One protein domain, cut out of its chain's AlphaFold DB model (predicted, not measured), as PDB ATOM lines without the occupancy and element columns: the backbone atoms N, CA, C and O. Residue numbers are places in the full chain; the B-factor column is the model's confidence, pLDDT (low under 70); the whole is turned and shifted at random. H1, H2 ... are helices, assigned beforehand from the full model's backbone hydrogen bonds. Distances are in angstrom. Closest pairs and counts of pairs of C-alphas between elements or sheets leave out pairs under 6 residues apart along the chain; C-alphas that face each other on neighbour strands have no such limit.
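Overview. This is residues 2 to 90 of the 97 residues of the protein "Ribonuclease III" of Rothia aeria (UniProt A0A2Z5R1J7). One long helix, H4, runs along most of the longest axis, and H5 folds back from its far end at a steep angle; H6 follows in the same direction as H5, off H4. The short helices H2 and H3 gather near the beginning of H4, with H1 set off from the other helices, an open arrangement with few contacts. The 89 printed residues include six named helices, H1 to H6 in order along the chain, and no named strand; the class is all helix. The whole is loose and elongated, with a radius of gyration of the C-alphas of 15.9 A and spans of 51 by 27 by 20 A.

Along the chain. H1 is residues 2 to 5, beginning at C-alpha 2 (252.745, 244.315, 341.933). H2 is residues 11 to 17 and H3 residues 21 to 26. H4, residues 34 to 55, is 30.8 A long and begins at C-alpha 34 (239.692, 245.580, 356.908). H5, residues 61 to 71, is 15.4 A long. H6, residues 74 to 83, is 14.2 A long and ends at C-alpha 83 (242.109, 235.369, 337.623).

Arrangement. H1 and H2 are only just apart, their closest C-alphas 8.4 A from each other. H2 is close to but not clearly touching H4, about perpendicular at 76 degrees; their closest C-alphas, Ser 17 and Leu 36, are 6.4 A apart. H4 touches H5 with residues 45 to 53 alone, at a steep tilt of 51 degrees, opposite ways; the closest C-alphas, Ala 49 and His 68, are 6.2 A apart. H4 and H6 are apart. In H2 to H6 every O i to N i+4 pair is within hydrogen-bond range; H1 is too short for such a pair.

Size, cuts and confidence. The C-alphas farthest apart, Pro 28 and Asp 58, are 52.0 A from each other. The printed part has no cut and no long link. Residues 2 to 3 have pLDDT under 70.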
ATOM      1  N   GLN A   2     252.884 242.880 342.266       67.25
ATOM      2  CA  GLN A   2     252.745 244.315 341.933       67.25
ATOM      3  C   GLN A   2     252.875 244.614 340.423       67.25
ATOM      4  O   GLN A   2     252.008 245.258 339.848       67.25
ATOM      5  N   LYS A   3     253.853 244.002 339.733       67.44
ATOM      6  CA  LYS A   3     253.989 244.096 338.261       67.44
ATOM      7  C   LYS A   3     252.746 243.652 337.467       67.44
ATOM      8  O   LYS A   3     252.560 244.110 336.352       67.44
ATOM      9  N   ARG A   4     251.905 242.763 338.019       74.62
ATOM     10  CA  ARG A   4     250.645 242.327 337.384       74.62
ATOM     11  C   ARG A   4     249.498 243.306 337.625       74.62
ATOM     12  O   ARG A   4     248.556 243.304 336.849       74.62
ATOM     13  N   LEU A   5     249.578 244.104 338.691       74.62
ATOM     14  CA  LEU A   5     248.616 245.163 338.988       74.62
ATOM     15  C   LEU A   5     248.925 246.452 338.210       74.62
ATOM     16  O   LEU A   5     248.081 247.333 338.154       74.62
ATOM     17  N   GLY A   6     250.123 246.572 337.622       80.94
ATOM     18  CA  GLY A   6     250.523 247.750 336.842       80.94
ATOM     19  C   GLY A   6     250.723 249.019 337.677       80.94
ATOM     20  O   GLY A   6     250.859 250.096 337.110       80.94
ATOM     21  N   VAL A   7     250.753 248.899 339.007       83.44
ATOM     22  CA  VAL A   7     250.871 250.018 339.951       83.44
ATOM     23  C   VAL A   7     252.005 249.787 340.943       83.44
ATOM     24  O   VAL A   7     252.322 248.646 341.297       83.44
ATOM     25  N   THR A   8     252.593 250.884 341.413       88.06
ATOM     26  CA  THR A   8     253.569 250.882 342.505       88.06
ATOM     27  C   THR A   8     252.836 251.135 343.816       88.06
ATOM     28  O   THR A   8     252.151 252.144 343.954       88.06
ATOM     29  N   ILE A   9     252.979 250.217 344.771       89.81
ATOM     30  CA  ILE A   9     252.427 250.327 346.127       89.81
ATOM     31  C   ILE A   9     253.594 250.098 347.081       89.81
ATOM     32  O   ILE A   9     254.397 249.185 346.856       89.81
ATOM     33  N   ASP A  10     253.703 250.916 348.126       93.19
ATOM     34  CA  ASP A  10     254.728 250.715 349.143       93.19
ATOM     35  C   ASP A  10     254.591 249.324 349.793       93.19
ATOM     36  O   ASP A  10     253.520 248.707 349.816       93.19
ATOM     37  N   ALA A  11     255.710 248.786 350.277       90.81
ATOM     38  CA  ALA A  11     255.765 247.406 350.745       90.81
ATOM     39  C   ALA A  11     254.843 247.147 351.948       90.81
ATOM     40  O   ALA A  11     254.271 246.059 352.047       90.81
ATOM     41  N   GLU A  12     254.679 248.134 352.832       93.06
ATOM     42  CA  GLU A  12     253.868 248.015 354.041       93.06
ATOM     43  C   GLU A  12     252.380 247.954 353.692       93.06
ATOM     44  O   GLU A  12     251.696 246.997 354.067       93.06
ATOM     45  N   THR A  13     251.886 248.910 352.903       94.19
ATOM     46  CA  THR A  13     250.499 248.933 352.426       94.19
ATOM     47  C   THR A  13     250.186 247.691 351.603       94.19
ATOM     48  O   THR A  13     249.136 247.069 351.792       94.19
ATOM     49  N   PHE A  14     251.105 247.277 350.726       93.25
ATOM     50  CA  PHE A  14     250.928 246.072 349.925       93.25
ATOM     51  C   PHE A  14     250.799 244.827 350.810       93.25
ATOM     52  O   PHE A  14     249.831 244.075 350.677       93.25
ATOM     53  N   LEU A  15     251.712 244.624 351.764       94.44
ATOM     54  CA  LEU A  15     251.652 243.488 352.685       94.44
ATOM     55  C   LEU A  15     250.382 243.515 353.547       94.44
ATOM     56  O   LEU A  15     249.732 242.481 353.734       94.44
ATOM     57  N   ARG A  16     249.996 244.695 354.042       96.50
ATOM     58  CA  ARG A  16     248.781 244.882 354.834       96.50
ATOM     59  C   ARG A  16     247.529 244.530 354.041       96.50
ATOM     60  O   ARG A  16     246.680 243.826 354.572       96.50
ATOM     61  N   SER A  17     247.427 244.955 352.778       95.75
ATOM     62  CA  SER A  17     246.273 244.656 351.911       95.75
ATOM     63  C   SER A  17     246.045 243.154 351.690       95.75
ATOM     64  O   SER A  17     244.914 242.725 351.477       95.75
ATOM     65  N   LEU A  18     247.107 242.351 351.816       95.69
ATOM     66  CA  LEU A  18     247.078 240.893 351.689       95.69
ATOM     67  C   LEU A  18     246.939 240.160 353.026       95.69
ATOM     68  O   LEU A  18     246.957 238.931 353.051       95.69
ATOM     69  N   THR A  19     246.826 240.880 354.142       97.12
ATOM     70  CA  THR A  19     246.748 240.276 355.471       97.12
ATOM     71  C   THR A  19     245.306 240.249 355.961       97.12
ATOM     72  O   THR A  19     244.754 241.278 356.351       97.12
ATOM     73  N   HIS A  20     244.702 239.061 355.961       96.94
ATOM     74  CA  HIS A  20     243.356 238.862 356.485       96.94
ATOM     75  C   HIS A  20     243.339 238.979 358.015       96.94
ATOM     76  O   HIS A  20     244.313 238.641 358.695       96.94
ATOM     77  N   ARG A  21     242.199 239.398 358.576       95.81
ATOM     78  CA  ARG A  21     242.005 239.545 360.029       95.81
ATOM     79  C   ARG A  21     242.340 238.280 360.825       95.81
ATOM     80  O   ARG A  21     242.878 238.383 361.920       95.81
ATOM     81  N   SER A  22     242.091 237.090 360.271       95.50
ATOM     82  CA  SER A  22     242.399 235.831 360.965       95.50
ATOM     83  C   SER A  22     243.895 235.573 361.119       95.50
ATOM     84  O   SER A  22     244.317 235.014 362.124       95.50
ATOM     85  N   TYR A  23     244.713 236.036 360.172       96.62
ATOM     86  CA  TYR A  23     246.160 235.977 360.324       96.62
ATOM     87  C   TYR A  23     246.630 236.936 361.420       96.62
ATOM     88  O   TYR A  23     247.438 236.557 362.263       96.62
ATOM     89  N   ALA A  24     246.114 238.168 361.432       94.31
ATOM     90  CA  ALA A  24     246.450 239.155 362.460       94.31
ATOM     91  C   ALA A  24     246.022 238.707 363.868       94.31
ATOM     92  O   ALA A  24     246.739 238.953 364.832       94.31
ATOM     93  N   PHE A  25     244.901 237.990 363.983       94.56
ATOM     94  CA  PHE A  25     244.457 237.396 365.243       94.56
ATOM     95  C   PHE A  25     245.477 236.395 365.813       94.56
ATOM     96  O   PHE A  25     245.730 236.384 367.013       94.56
ATOM     97  N   GLU A  26     246.105 235.591 364.952       95.25
ATOM     98  CA  GLU A  26     247.149 234.632 365.343       95.25
ATOM     99  C   GLU A  26     248.546 235.269 365.486       95.25
ATOM    100  O   GLU A  26     249.462 234.630 365.999       95.25
ATOM    101  N   ASN A  27     248.736 236.514 365.030       94.62
ATOM    102  CA  ASN A  27     250.032 237.200 364.986       94.62
ATOM    103  C   ASN A  27     249.912 238.617 365.581       94.62
ATOM    104  O   ASN A  27     249.748 239.588 364.832       94.62
ATOM    105  N   PRO A  28     250.007 238.759 366.919       92.44
ATOM    106  CA  PRO A  28     249.885 240.048 367.596       92.44
ATOM    107  C   PRO A  28     250.825 241.113 367.021       92.44
ATOM    108  O   PRO A  28     251.992 240.849 366.739       92.44
ATOM    109  N   GLY A  29     250.312 242.333 366.852       92.31
ATOM    110  CA  GLY A  29     251.062 243.459 366.281       92.31
ATOM    111  C   GLY A  29     251.055 243.530 364.749       92.31
ATOM    112  O   GLY A  29     251.537 244.513 364.192       92.31
ATOM    113  N   VAL A  30     250.476 242.548 364.049       95.25
ATOM    114  CA  VAL A  30     250.319 242.600 362.588       95.25
ATOM    115  C   VAL A  30     249.031 243.334 362.210       95.25
ATOM    116  O   VAL A  30     247.934 242.942 362.601       95.25
ATOM    117  N   ALA A  31     249.143 244.380 361.389       94.69
ATOM    118  CA  ALA A  31     247.983 245.071 360.831       94.69
ATOM    119  C   ALA A  31     247.292 244.233 359.736       94.69
ATOM    120  O   ALA A  31     247.954 243.659 358.870       94.69
ATOM    121  N   HIS A  32     245.957 244.219 359.737       96.44
ATOM    122  CA  HIS A  32     245.129 243.563 358.717       96.44
ATOM    123  C   HIS A  32     244.481 244.569 357.751       96.44
ATOM    124  O   HIS A  32     244.602 245.797 357.888       96.44
ATOM    125  N   ASN A  33     243.802 244.021 356.746       97.44
ATOM    126  CA  ASN A  33     243.281 244.736 355.591       97.44
ATOM    127  C   ASN A  33     241.896 245.383 355.762       97.44
ATOM    128  O   ASN A  33     241.585 246.221 354.933       97.44
ATOM    129  N   GLU A  34     241.099 245.098 356.800       97.31
ATOM    130  CA  GLU A  34     239.692 245.580 356.908       97.31
ATOM    131  C   GLU A  34     239.497 247.086 356.620       97.31
ATOM    132  O   GLU A  34     238.570 247.479 355.917       97.31
ATOM    133  N   ARG A  35     240.394 247.962 357.098       96.94
ATOM    134  CA  ARG A  35     240.314 249.405 356.782       96.94
ATOM    135  C   ARG A  35     240.585 249.718 355.305       96.94
ATOM    136  O   ARG A  35     239.997 250.648 354.766       96.94
ATOM    137  N   LEU A  36     241.501 248.978 354.679       96.94
ATOM    138  CA  LEU A  36     241.797 249.088 353.248       96.94
ATOM    139  C   LEU A  36     240.682 248.463 352.405       96.94
ATOM    140  O   LEU A  36     240.377 248.988 351.342       96.94
ATOM    141  N   GLU A  37     240.061 247.386 352.885       96.69
ATOM    142  CA  GLU A  37     238.890 246.759 352.270       96.69
ATOM    143  C   GLU A  37     237.712 247.732 352.228       96.69
ATOM    144  O   GLU A  37     237.183 247.985 351.154       96.69
ATOM    145  N   PHE A  38     237.381 248.374 353.354       96.88
ATOM    146  CA  PHE A  38     236.333 249.397 353.415       96.88
ATOM    147  C   PHE A  38     236.560 250.549 352.418       96.88
ATOM    148  O   PHE A  38     235.647 250.960 351.697       96.88
ATOM    149  N   LEU A  39     237.793 251.062 352.352       97.38
ATOM    150  CA  LEU A  39     238.156 252.105 351.392       97.38
ATOM    151  C   LEU A  39     238.048 251.597 349.946       97.38
ATOM    152  O   LEU A  39     237.495 252.282 349.088       97.38
ATOM    153  N   GLY A  40     238.575 250.401 349.681       96.25
ATOM    154  CA  GLY A  40     238.578 249.781 348.361       96.25
ATOM    155  C   GLY A  40     237.174 249.499 347.835       96.25
ATOM    156  O   GLY A  40     236.920 249.753 346.662       96.25
ATOM    157  N   ASP A  41     236.259 249.053 348.696       96.19
ATOM    158  CA  ASP A  41     234.859 248.807 348.342       96.19
ATOM    159  C   ASP A  41     234.155 250.104 347.920       96.19
ATOM    160  O   ASP A  41     233.508 250.157 346.876       96.19
ATOM    161  N   SER A  42     234.392 251.200 348.648       97.00
ATOM    162  CA  SER A  42     233.848 252.518 348.295       97.00
ATOM    163  C   SER A  42     234.377 253.022 346.944       97.00
ATOM    164  O   SER A  42     233.608 253.505 346.110       97.00
ATOM    165  N   VAL A  43     235.686 252.884 346.703       97.12
ATOM    166  CA  VAL A  43     236.323 253.289 345.435       97.12
ATOM    167  C   VAL A  43     235.811 252.447 344.267       97.12
ATOM    168  O   VAL A  43     235.461 252.994 343.219       97.12
ATOM    169  N   LEU A  44     235.734 251.127 344.438       96.50
ATOM    170  CA  LEU A  44     235.220 250.219 343.418       96.50
ATOM    171  C   LEU A  44     233.745 250.500 343.121       96.50
ATOM    172  O   LEU A  44     233.358 250.577 341.957       96.50
ATOM    173  N   SER A  45     232.935 250.687 344.163       96.56
ATOM    174  CA  SER A  45     231.511 250.981 344.036       96.56
ATOM    175  C   SER A  45     231.272 252.249 343.217       96.56
ATOM    176  O   SER A  45     230.440 252.225 342.309       96.56
ATOM    177  N   LEU A  46     232.051 253.312 343.455       97.81
ATOM    178  CA  LEU A  46     231.989 254.545 342.668       97.81
ATOM    179  C   LEU A  46     232.379 254.310 341.203       97.81
ATOM    180  O   LEU A  46     231.633 254.698 340.306       97.81
ATOM    181  N   ALA A  47     233.512 253.649 340.953       97.75
ATOM    182  CA  ALA A  47     233.986 253.391 339.592       97.75
ATOM    183  C   ALA A  47     232.982 252.553 338.776       97.75
ATOM    184  O   ALA A  47     232.745 252.824 337.599       97.75
ATOM    185  N   ILE A  48     232.354 251.552 339.403       97.25
ATOM    186  CA  ILE A  48     231.324 250.734 338.756       97.25
ATOM    187  C   ILE A  48     230.023 251.513 338.567       97.25
ATOM    188  O   ILE A  48     229.394 251.362 337.522       97.25
ATOM    189  N   ALA A  49     229.621 252.352 339.525       97.06
ATOM    190  CA  ALA A  49     228.444 253.204 339.368       97.06
ATOM    191  C   ALA A  49     228.608 254.146 338.168       97.06
ATOM    192  O   ALA A  49     227.716 254.227 337.327       97.06
ATOM    193  N   GLU A  50     229.774 254.784 338.045       98.00
ATOM    194  CA  GLU A  50     230.103 255.653 336.918       98.00
ATOM    195  C   GLU A  50     230.084 254.893 335.582       98.00
ATOM    196  O   GLU A  50     229.484 255.350 334.608       98.00
ATOM    197  N   GLU A  51     230.692 253.706 335.530       97.81
ATOM    198  CA  GLU A  51     230.731 252.895 334.312       97.81
ATOM    199  C   GLU A  51     229.341 252.396 333.898       97.81
ATOM    200  O   GLU A  51     228.992 252.451 332.721       97.81
ATOM    201  N   VAL A  52     228.526 251.932 334.850       97.12
ATOM    202  CA  VAL A  52     227.154 251.472 334.595       97.12
ATOM    203  C   VAL A  52     226.277 252.635 334.125       97.12
ATOM    204  O   VAL A  52     225.558 252.478 333.138       97.12
ATOM    205  N   PHE A  53     226.396 253.805 334.756       96.88
ATOM    206  CA  PHE A  53     225.694 255.024 334.349       96.88
ATOM    207  C   PHE A  53     226.063 255.453 332.921       96.88
ATOM    208  O   PHE A  53     225.183 255.679 332.096       96.88
ATOM    209  N   ARG A  54     227.363 255.505 332.593       97.75
ATOM    210  CA  ARG A  54     227.836 255.895 331.252       97.75
ATOM    211  C   ARG A  54     227.474 254.874 330.172       97.75
ATOM    212  O   ARG A  54     227.188 255.256 329.040       97.75
ATOM    213  N   ARG A  55     227.521 253.579 330.491       98.00
ATOM    214  CA  ARG A  55     227.301 252.494 329.523       98.00
ATOM    215  C   ARG A  55     225.825 252.279 329.184       98.00
ATOM    216  O   ARG A  55     225.535 251.792 328.093       98.00
ATOM    217  N   TYR A  56     224.910 252.617 330.093       97.25
ATOM    218  CA  TYR A  56     223.472 252.392 329.931       97.25
ATOM    219  C   TYR A  56     222.664 253.680 330.194       97.25
ATOM    220  O   TYR A  56     221.932 253.743 331.181       97.25
ATOM    221  N   PRO A  57     222.772 254.703 329.325       97.06
ATOM    222  CA  PRO A  57     222.211 256.035 329.581       97.06
ATOM    223  C   PRO A  57     220.679 256.067 329.694       97.06
ATOM    224  O   PRO A  57     220.142 256.888 330.431       97.06
ATOM    225  N   ASP A  58     219.977 255.160 329.010       97.75
ATOM    226  CA  ASP A  58     218.506 255.120 328.974       97.75
ATOM    227  C   ASP A  58     217.903 254.111 329.972       97.75
ATOM    228  O   ASP A  58     216.697 253.858 329.976       97.75
ATOM    229  N   MET A  59     218.740 253.475 330.795       97.69
ATOM    230  CA  MET A  59     218.299 252.437 331.721       97.69
ATOM    231  C   MET A  59     217.694 253.047 332.993       97.69
ATOM    232  O   MET A  59     218.309 253.926 333.596       97.69
ATOM    233  N   PRO A  60     216.532 252.557 333.464       98.00
ATOM    234  CA  PRO A  60     215.943 253.032 334.711       98.00
ATOM    235  C   PRO A  60     216.867 252.815 335.915       98.00
ATOM    236  O   PRO A  60     217.538 251.785 336.013       98.00
ATOM    237  N   GLU A  61     216.824 253.729 336.888       96.88
ATOM    238  CA  GLU A  61     217.639 253.683 338.114       96.88
ATOM    239  C   GLU A  61     217.606 252.309 338.802       96.88
ATOM    240  O   GLU A  61     218.648 251.739 339.122       96.88
ATOM    241  N   GLY A  62     216.417 251.722 338.964       97.56
ATOM    242  CA  GLY A  62     216.271 250.417 339.610       97.56
ATOM    243  C   GLY A  62     217.002 249.279 338.885       97.56
ATOM    244  O   GLY A  62     217.438 248.321 339.525       97.56
ATOM    245  N   GLU A  63     217.171 249.361 337.564       97.88
ATOM    246  CA  GLU A  63     217.968 248.399 336.800       97.88
ATOM    247  C   GLU A  63     219.468 248.699 336.865       97.88
ATOM    248  O   GLU A  63     220.262 247.758 336.969       97.88
ATOM    249  N   LEU A  64     219.856 249.980 336.886       97.75
ATOM    250  CA  LEU A  64     221.243 250.395 337.118       97.75
ATOM    251  C   LEU A  64     221.747 249.860 338.467       97.75
ATOM    252  O   LEU A  64     222.804 249.232 338.518       97.75
ATOM    253  N   VAL A  65     220.953 250.011 339.534       96.69
ATOM    254  CA  VAL A  65     221.265 249.500 340.882       96.69
ATOM    255  C   VAL A  65     221.406 247.977 340.884       96.69
ATOM    256  O   VAL A  65     222.386 247.440 341.397       96.69
ATOM    257  N   LYS A  66     220.472 247.252 340.248       97.12
ATOM    258  CA  LYS A  66     220.563 245.785 340.132       97.12
ATOM    259  C   LYS A  66     221.844 245.351 339.421       97.12
ATOM    260  O   LYS A  66     222.509 244.421 339.875       97.12
ATOM    261  N   ARG A  67     222.209 246.012 338.319       96.38
ATOM    262  CA  ARG A  67     223.442 245.701 337.580       96.38
ATOM    263  C   ARG A  67     224.688 246.027 338.382       96.38
ATOM    264  O   ARG A  67     225.596 245.200 338.413       96.38
ATOM    265  N   HIS A  68     224.718 247.184 339.037       96.44
ATOM    266  CA  HIS A  68     225.804 247.578 339.930       96.44
ATOM    267  C   HIS A  68     226.072 246.482 340.963       96.44
ATOM    268  O   HIS A  68     227.175 245.935 340.990       96.44
ATOM    269  N   HIS A  69     225.039 246.058 341.698       96.38
ATOM    270  CA  HIS A  69     225.155 245.015 342.719       96.38
ATOM    271  C   HIS A  69     225.655 243.673 342.179       96.38
ATOM    272  O   HIS A  69     226.421 242.990 342.855       96.38
ATOM    273  N   VAL A  70     225.270 243.288 340.958       95.94
ATOM    274  CA  VAL A  70     225.793 242.066 340.325       95.94
ATOM    275  C   VAL A  70     227.296 242.183 340.062       95.94
ATOM    276  O   VAL A  70     228.043 241.245 340.353       95.94
ATOM    277  N   VAL A  71     227.751 243.325 339.541       94.31
ATOM    278  CA  VAL A  71     229.159 243.546 339.169       94.31
ATOM    279  C   VAL A  71     230.068 243.629 340.397       94.31
ATOM    280  O   VAL A  71     231.158 243.061 340.367       94.31
ATOM    281  N   VAL A  72     229.621 244.265 341.484       95.44
ATOM    282  CA  VAL A  72     230.393 244.360 342.743       95.44
ATOM    283  C   VAL A  72     230.140 243.194 343.706       95.44
ATOM    284  O   VAL A  72     230.609 243.205 344.839       95.44
ATOM    285  N   SER A  73     229.403 242.165 343.282       96.31
ATOM    286  CA  SER A  73     229.079 241.029 344.148       96.31
ATOM    287  C   SER A  73     230.319 240.234 344.567       96.31
ATOM    288  O   SER A  73     231.265 240.060 343.794       96.31
ATOM    289  N   THR A  74     230.270 239.621 345.753       95.25
ATOM    290  CA  THR A  74     231.321 238.715 346.249       95.25
ATOM    291  C   THR A  74     231.687 237.634 345.233       95.25
ATOM    292  O   THR A  74     232.858 237.303 345.075       95.25
ATOM    293  N   VAL A  75     230.705 237.098 344.499       96.56
ATOM    294  CA  VAL A  75     230.929 236.068 343.473       96.56
ATOM    295  C   VAL A  75     231.757 236.615 342.308       96.56
ATOM    296  O   VAL A  75     232.716 235.965 341.876       96.56
ATOM    297  N   ALA A  76     231.419 237.810 341.814       95.75
ATOM    298  CA  ALA A  76     232.161 238.470 340.746       95.75
ATOM    299  C   ALA A  76     233.586 238.825 341.200       95.75
ATOM    300  O   ALA A  76     234.554 238.465 340.525       95.75
ATOM    301  N   LEU A  77     233.735 239.422 342.384       95.56
ATOM    302  CA  LEU A  77     235.043 239.800 342.926       95.56
ATOM    303  C   LEU A  77     235.923 238.582 343.228       95.56
ATOM    304  O   LEU A  77     237.111 238.589 342.908       95.56
ATOM    305  N   ALA A  78     235.354 237.486 343.734       95.38
ATOM    306  CA  ALA A  78     236.081 236.233 343.929       95.38
ATOM    307  C   ALA A  78     236.543 235.609 342.600       95.38
ATOM    308  O   ALA A  78     237.583 234.946 342.542       95.38
ATOM    309  N   LYS A  79     235.794 235.792 341.505       96.44
ATOM    310  CA  LYS A  79     236.242 235.384 340.165       96.44
ATOM    311  C   LYS A  79     237.449 236.215 339.717       96.44
ATOM    312  O   LYS A  79     238.474 235.626 339.376       96.44
ATOM    313  N   VAL A  80     237.373 237.543 339.825       94.38
ATOM    314  CA  VAL A  80     238.490 238.448 339.492       94.38
ATOM    315  C   VAL A  80     239.726 238.139 340.345       94.38
ATOM    316  O   VAL A  80     240.831 238.015 339.820       94.38
ATOM    317  N   ALA A  81     239.561 237.909 341.650       92.75
ATOM    318  CA  ALA A  81     240.656 237.544 342.548       92.75
ATOM    319  C   ALA A  81     241.362 236.236 342.138       92.75
ATOM    320  O   ALA A  81     242.586 236.121 342.265       92.75
ATOM    321  N   ARG A  82     240.616 235.250 341.617       94.12
ATOM    322  CA  ARG A  82     241.172 233.988 341.094       94.12
ATOM    323  C   ARG A  82     241.934 234.188 339.788       94.12
ATOM    324  O   ARG A  82     243.033 233.655 339.652       94.12
ATOM    325  N   GLU A  83     241.414 234.996 338.868       93.94
ATOM    326  CA  GLU A  83     242.109 235.369 337.623       93.94
ATOM    327  C   GLU A  83     243.416 236.127 337.926       93.94
ATOM    328  O   GLU A  83     244.488 235.838 337.383       93.94
ATOM    329  N   LEU A  84     243.370 237.017 338.919       90.75
ATOM    330  CA  LEU A  84     244.536 237.701 339.468       90.75
ATOM    331  C   LEU A  84     245.428 236.793 340.332       90.75
ATOM    332  O   LEU A  84     246.506 237.222 340.737       90.75
ATOM    333  N   ARG A  85     245.065 235.524 340.548       92.31
ATOM    334  CA  ARG A  85     245.788 234.552 341.389       92.31
ATOM    335  C   ARG A  85     246.182 235.137 342.751       92.31
ATOM    336  O   ARG A  85     247.323 234.983 343.175       92.31
ATOM    337  N   LEU A  86     245.259 235.841 343.410       91.25
ATOM    338  CA  LEU A  86     245.522 236.476 344.707       91.25
ATOM    339  C   LEU A  86     245.626 235.454 345.842       91.25
ATOM    340  O   LEU A  86     246.416 235.664 346.752       91.25
ATOM    341  N   GLY A  87     244.888 234.341 345.762       91.50
ATOM    342  CA  GLY A  87     244.792 233.328 346.826       91.50
ATOM    343  C   GLY A  87     246.135 232.922 347.454       91.50
ATOM    344  O   GLY A  87     246.286 233.093 348.658       91.50
ATOM    345  N   PRO A  88     247.145 232.488 346.671       92.88
ATOM    346  CA  PRO A  88     248.461 232.106 347.200       92.88
ATOM    347  C   PRO A  88     249.244 233.228 347.902       92.88
ATOM    348  O   PRO A  88     250.262 232.961 348.533       92.88
ATOM    349  N   HIS A  89     248.822 234.482 347.746       92.75
ATOM    350  CA  HIS A  89     249.471 235.651 348.331       92.75
ATOM    351  C   HIS A  89     248.735 236.194 349.562       92.75
ATOM    352  O   HIS A  89     249.294 237.037 350.262       92.75
ATOM    353  N   ILE A  90     247.508 235.734 349.834       94.44
ATOM    354  CA  ILE A  90     246.743 236.153 351.010       94.44
ATOM    355  C   ILE A  90     247.281 235.420 352.239       94.44
ATOM    356  O   ILE A  90     247.409 234.197 352.257       94.44
TER     357      ILE A  90